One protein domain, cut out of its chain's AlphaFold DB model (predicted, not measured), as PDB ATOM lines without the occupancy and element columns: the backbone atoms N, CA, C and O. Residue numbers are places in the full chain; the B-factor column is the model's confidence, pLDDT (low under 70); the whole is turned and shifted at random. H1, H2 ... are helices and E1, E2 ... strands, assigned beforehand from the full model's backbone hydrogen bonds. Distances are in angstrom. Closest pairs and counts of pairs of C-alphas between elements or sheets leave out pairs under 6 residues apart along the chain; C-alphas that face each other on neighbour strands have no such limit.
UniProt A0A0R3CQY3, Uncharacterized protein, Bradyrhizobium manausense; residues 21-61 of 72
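Overview. This is residues 21 to 61 of the 72 residues of an uncharacterized protein of Bradyrhizobium manausense (UniProt A0A0R3CQY3). This is a thin rod: two strands, E1 and E2, run side by side as a narrow antiparallel ribbon, and at one end the small helix H1 and residues 37 to 41 turn the chain from the first strand back into the second. At the other end lie residues 21 to 27, which lead into E1, and residues 47 to 61, a winding stretch that holds the short helix H2. The printed part has 41 residues, with two named strands and two named helices in the order E1, H1, E2, H2; the class is mixed, helices and strands, with under half of the residues in named elements. The whole is only just loose, close to extended, with a radius of gyration of the C-alphas of 13.1 A and spans of 37 by 14 by 12 A.

Along the chain. Start at C-alpha 21, at (60.372, 13.316, -51.971), and go along to C-alpha 28 at (44.024, 6.098, -44.771), where E1 begins. E1, residues 28 to 32, is 13.4 A long from first to last C-alpha. Directly after it comes H1, residues 33 to 36, 5.3 A long. E2, residues 42 to 46, begins at C-alpha 42, at (33.508, -1.008, -44.238), and is again 13.4 A long. H2, residues 56 to 60, is 8.1 A long and ends at C-alpha 60, at (51.870, 13.775, -61.990).

Arrangement. Look first at the sheet, in which E1 and E2 are antiparallel neighbours with 149 degrees between their directions. The C-alphas of Gly 30 and Thr 44 face each other at 4.6 A. Across the pair, N 29 and O 45 are within hydrogen-bond range at 3.0 A, and N 45 and O 29 at 2.8 A. H1 follows E1 by a tight link with no residue between them, and a tight link of 5 residues leads from H1 to E2. The closest C-alphas of H1 and E2 are those of Leu 33 and Pro 42, 6.4 A apart. H2 is apart from E1 and from H1. In H2, 0 of 1 O i to N i+4 pairs is within hydrogen-bond range, beside 2 of 2 O i to N i+3 pairs; H1 is too short for an O i to N i+4 pair.

Size, cuts and confidence. The two C-alphas farthest apart are those of Pro 21 and Pro 39, at 38.9 A, while the first and last printed C-alphas, of Pro 21 and Leu 61, are 11.9 A apart. The printed part has no cut and no long link; the link from E2 to H2, 9 residues, is short. The mean pLDDT of the printed part is 93.9, and you will find one residue under 70, residue 61.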
ATOM      1  N   PRO A  21      59.952  12.184 -52.804       92.50
ATOM      2  CA  PRO A  21      60.372  13.316 -51.971       92.50
ATOM      3  C   PRO A  21      59.495  14.572 -52.123       92.50
ATOM      4  O   PRO A  21      59.668  15.527 -51.375       92.50
ATOM      5  N   ARG A  22      58.577  14.607 -53.097       91.00
ATOM      6  CA  ARG A  22      57.752  15.780 -53.449       91.00
ATOM      7  C   ARG A  22      56.264  15.592 -53.164       91.00
ATOM      8  O   ARG A  22      55.476  16.489 -53.446       91.00
ATOM      9  N   ILE A  23      55.866  14.424 -52.665       92.69
ATOM     10  CA  ILE A  23      54.472  14.097 -52.377       92.69
ATOM     11  C   ILE A  23      54.309  13.713 -50.911       92.69
ATOM     12  O   ILE A  23      55.180  13.101 -50.298       92.69
ATOM     13  N   ARG A  24      53.144  14.011 -50.348       95.06
ATOM     14  CA  ARG A  24      52.763  13.546 -49.015       95.06
ATOM     15  C   ARG A  24      52.275  12.105 -49.079       95.06
ATOM     16  O   ARG A  24      51.508  11.737 -49.975       95.06
ATOM     17  N   ARG A  25      52.628  11.301 -48.072       95.19
ATOM     18  CA  ARG A  25      51.866  10.086 -47.753       95.19
ATOM     19  C   ARG A  25      50.584  10.498 -47.040       95.19
ATOM     20  O   ARG A  25      50.578  10.716 -45.837       95.19
ATOM     21  N   THR A  26      49.508  10.616 -47.800       96.25
ATOM     22  CA  THR A  26      48.184  10.955 -47.271       96.25
ATOM     23  C   THR A  26      47.631   9.828 -46.382       96.25
ATOM     24  O   THR A  26      47.910   8.653 -46.660       96.25
ATOM     25  N   PRO A  27      46.860  10.143 -45.328       97.44
ATOM     26  CA  PRO A  27      46.268   9.146 -44.439       97.44
ATOM     27  C   PRO A  27      45.306   8.183 -45.147       97.44
ATOM     28  O   PRO A  27      44.736   8.498 -46.198       97.44
ATOM     29  N   LEU A  28      45.136   7.014 -44.534       97.75
ATOM     30  CA  LEU A  28      44.024   6.098 -44.771       97.75
ATOM     31  C   LEU A  28      43.102   6.195 -43.556       97.75
ATOM     32  O   LEU A  28      43.589   6.111 -42.430       97.75
ATOM     33  N   VAL A  29      41.806   6.377 -43.779       97.06
ATOM     34  CA  VAL A  29      40.799   6.428 -42.713       97.06
ATOM     35  C   VAL A  29      39.776   5.333 -42.969       97.06
ATOM     36  O   VAL A  29      39.257   5.236 -44.078       97.06
ATOM     37  N   GLY A  30      39.525   4.493 -41.969       97.62
ATOM     38  CA  GLY A  30      38.403   3.557 -41.995       97.62
ATOM     39  C   GLY A  30      37.112   4.287 -41.639       97.62
ATOM     40  O   GLY A  30      37.124   5.119 -40.735       97.62
ATOM     41  N   ALA A  31      36.034   3.984 -42.351       96.50
ATOM     42  CA  ALA A  31      34.694   4.498 -42.088       96.50
ATOM     43  C   ALA A  31      33.655   3.421 -42.421       96.50
ATOM     44  O   ALA A  31      33.959   2.469 -43.151       96.50
ATOM     45  N   ASP A  32      32.436   3.576 -41.913       97.56
ATOM     46  CA  ASP A  32      31.298   2.764 -42.347       97.56
ATOM     47  C   ASP A  32      30.462   3.566 -43.346       97.56
ATOM     48  O   ASP A  32      30.149   4.734 -43.124       97.56
ATOM     49  N   LEU A  33      30.072   2.944 -44.457       96.81
ATOM     50  CA  LEU A  33      29.142   3.541 -45.413       96.81
ATOM     51  C   LEU A  33      27.813   3.984 -44.767       96.81
ATOM     52  O   LEU A  33      27.214   4.960 -45.226       96.81
ATOM     53  N   ALA A  34      27.391   3.347 -43.672       97.19
ATOM     54  CA  ALA A  34      26.221   3.743 -42.893       97.19
ATOM     55  C   ALA A  34      26.316   5.176 -42.340       97.19
ATOM     56  O   ALA A  34      25.303   5.871 -42.281       97.19
ATOM     57  N   GLU A  35      27.520   5.662 -42.017       95.56
ATOM     58  CA  GLU A  35      27.756   7.043 -41.563       95.56
ATOM     59  C   GLU A  35      27.425   8.075 -42.657       95.56
ATOM     60  O   GLU A  35      27.171   9.244 -42.369       95.56
ATOM     61  N   PHE A  36      27.378   7.629 -43.915       94.19
ATOM     62  CA  PHE A  36      27.018   8.423 -45.089       94.19
ATOM     63  C   PHE A  36      25.591   8.138 -45.589       94.19
ATOM     64  O   PHE A  36      25.221   8.591 -46.672       94.19
ATOM     65  N   GLY A  37      24.784   7.384 -44.830       96.44
ATOM     66  CA  GLY A  37      23.413   7.018 -45.206       96.44
ATOM     67  C   GLY A  37      23.313   5.935 -46.288       96.44
ATOM     68  O   GLY A  37      22.277   5.812 -46.940       96.44
ATOM     69  N   LEU A  38      24.379   5.161 -46.503       96.31
ATOM     70  CA  LEU A  38      24.436   4.050 -47.457       96.31
ATOM     71  C   LEU A  38      24.308   2.694 -46.732       96.31
ATOM     72  O   LEU A  38      24.419   2.643 -45.506       96.31
ATOM     73  N   PRO A  39      24.078   1.576 -47.451       97.50
ATOM     74  CA  PRO A  39      24.107   0.250 -46.841       97.50
ATOM     75  C   PRO A  39      25.423   0.005 -46.096       97.50
ATOM     76  O   PRO A  39      26.494   0.266 -46.646       97.50
ATOM     77  N   ALA A  40      25.320  -0.499 -44.862       96.88
ATOM     78  CA  ALA A  40      26.464  -0.686 -43.977       96.88
ATOM     79  C   ALA A  40      27.531  -1.570 -44.630       96.88
ATOM     80  O   ALA A  40      27.269  -2.715 -45.015       96.88
ATOM     81  N   ALA A  41      28.729  -1.016 -44.764       97.44
ATOM     82  CA  ALA A  41      29.890  -1.711 -45.291       97.44
ATOM     83  C   ALA A  41      31.162  -0.949 -44.902       97.44
ATOM     84  O   ALA A  41      31.192   0.284 -44.985       97.44
ATOM     85  N   PRO A  42      32.244  -1.655 -44.536       97.50
ATOM     86  CA  PRO A  42      33.508  -1.008 -44.238       97.50
ATOM     87  C   PRO A  42      34.118  -0.425 -45.516       97.50
ATOM     88  O   PRO A  42      34.274  -1.116 -46.525       97.50
ATOM     89  N   VAL A  43      34.531   0.837 -45.458       97.25
ATOM     90  CA  VAL A  43      35.279   1.503 -46.526       97.25
ATOM     91  C   VAL A  43      36.575   2.083 -45.974       97.25
ATOM     92  O   VAL A  43      36.663   2.510 -44.825       97.25
ATOM     93  N   THR A  44      37.617   2.104 -46.801       97.81
ATOM     94  CA  THR A  44      38.861   2.816 -46.494       97.81
ATOM     95  C   THR A  44      39.001   4.013 -47.420       97.81
ATOM     96  O   THR A  44      39.124   3.867 -48.636       97.81
ATOM     97  N   LEU A  45      39.025   5.209 -46.844       96.25
ATOM     98  CA  LEU A  45      39.172   6.467 -47.559       96.25
ATOM     99  C   LEU A  45      40.648   6.860 -47.646       96.25
ATOM    100  O   LEU A  45      41.329   7.039 -46.633       96.25
ATOM    101  N   LYS A  46      41.148   7.043 -48.873       97.12
ATOM    102  CA  LYS A  46      42.467   7.629 -49.141       97.12
ATOM    103  C   LYS A  46      42.335   9.142 -49.279       97.12
ATOM    104  O   LYS A  46      41.812   9.633 -50.278       97.12
ATOM    105  N   LEU A  47      42.840   9.897 -48.304       96.56
ATOM    106  CA  LEU A  47      42.610  11.344 -48.229       96.56
ATOM    107  C   LEU A  47      43.551  12.158 -49.141       96.56
ATOM    108  O   LEU A  47      44.354  12.964 -48.674       96.56
ATOM    109  N   GLU A  48      43.458  11.974 -50.464       95.94
ATOM    110  CA  GLU A  48      44.268  12.716 -51.451       95.94
ATOM    111  C   GLU A  48      43.985  14.223 -51.492       95.94
ATOM    112  O   GLU A  48      44.816  14.976 -51.994       95.94
ATOM    113  N   MET A  49      42.876  14.695 -50.915       95.25
ATOM    114  CA  MET A  49      42.648  16.133 -50.722       95.25
ATOM    115  C   MET A  49      43.687  16.791 -49.799       95.25
ATOM    116  O   MET A  49      43.882  17.997 -49.853       95.25
ATOM    117  N   LEU A  50      44.400  16.007 -48.981       96.06
ATOM    118  CA  LEU A  50      45.496  16.492 -48.131       96.06
ATOM    119  C   LEU A  50      46.855  16.527 -48.854       96.06
ATOM    120  O   LEU A  50      47.876  16.917 -48.269       96.06
ATOM    121  N   GLN A  51      46.888  16.105 -50.119       95.00
ATOM    122  CA  GLN A  51      48.059  16.222 -50.974       95.00
ATOM    123  C   GLN A  51      48.346  17.695 -51.316       95.00
ATOM    124  O   GLN A  51      47.508  18.581 -51.132       95.00
ATOM    125  N   HIS A  52      49.543  17.972 -51.829       92.00
ATOM    126  CA  HIS A  52      49.855  19.275 -52.413       92.00
ATOM    127  C   HIS A  52      48.801  19.693 -53.454       92.00
ATOM    128  O   HIS A  52      48.327  18.876 -54.244       92.00
ATOM    129  N   SER A  53      48.414  20.969 -53.419       89.75
ATOM    130  CA  SER A  53      47.370  21.551 -54.278       89.75
ATOM    131  C   SER A  53      45.973  20.923 -54.130       89.75
ATOM    132  O   SER A  53      45.138  21.080 -55.018       89.75
ATOM    133  N   GLY A  54      45.704  20.207 -53.031       92.69
ATOM    134  CA  GLY A  54      44.362  19.733 -52.687       92.69
ATOM    135  C   GLY A  54      43.855  18.547 -53.511       92.69
ATOM    136  O   GLY A  54      42.664  18.245 -53.482       92.69
ATOM    137  N   SER A  55      44.712  17.879 -54.291       92.62
ATOM    138  CA  SER A  55      44.302  16.720 -55.091       92.62
ATOM    139  C   SER A  55      45.459  15.782 -55.421       92.62
ATOM    140  O   SER A  55      46.636  16.144 -55.367       92.62
ATOM    141  N   PHE A  56      45.123  14.575 -55.880       91.81
ATOM    142  CA  PHE A  56      46.107  13.570 -56.295       91.81
ATOM    143  C   PHE A  56      46.981  14.009 -57.483       91.81
ATOM    144  O   PHE A  56      48.032  13.411 -57.720       91.81
ATOM    145  N   LYS A  57      46.579  15.044 -58.239       90.06
ATOM    146  CA  LYS A  57      47.262  15.476 -59.470       90.06
ATOM    147  C   LYS A  57      48.692  15.954 -59.230       90.06
ATOM    148  O   LYS A  57      49.513  15.852 -60.137       90.06
ATOM    149  N   ALA A  58      49.032  16.378 -58.011       85.94
ATOM    150  CA  ALA A  58      50.414  16.698 -57.651       85.94
ATOM    151  C   ALA A  58      51.385  15.516 -57.846       85.94
ATOM    152  O   ALA A  58      52.581  15.727 -58.026       85.94
ATOM    153  N   ARG A  59      50.887  14.272 -57.886       88.81
ATOM    154  CA  ARG A  59      51.693  13.077 -58.189       88.81
ATOM    155  C   ARG A  59      52.173  13.024 -59.644       88.81
ATOM    156  O   ARG A  59      53.168  12.369 -59.917       88.81
ATOM    157  N   LEU A  60      51.511  13.728 -60.564       81.94
ATOM    158  CA  LEU A  60      51.870  13.775 -61.990       81.94
ATOM    159  C   LEU A  60      52.944  14.825 -62.304       81.94
ATOM    160  O   LEU A  60      53.427  14.884 -63.431       81.94
ATOM    161  N   LEU A  61      53.329  15.646 -61.317       65.00
ATOM    162  CA  LEU A  61      54.154  16.844 -61.511       65.00
ATOM    163  C   LEU A  61      55.544  16.546 -62.105       65.00
ATOM    164  O   LEU A  61      56.218  17.460 -62.579       65.00
TER     165      LEU A  61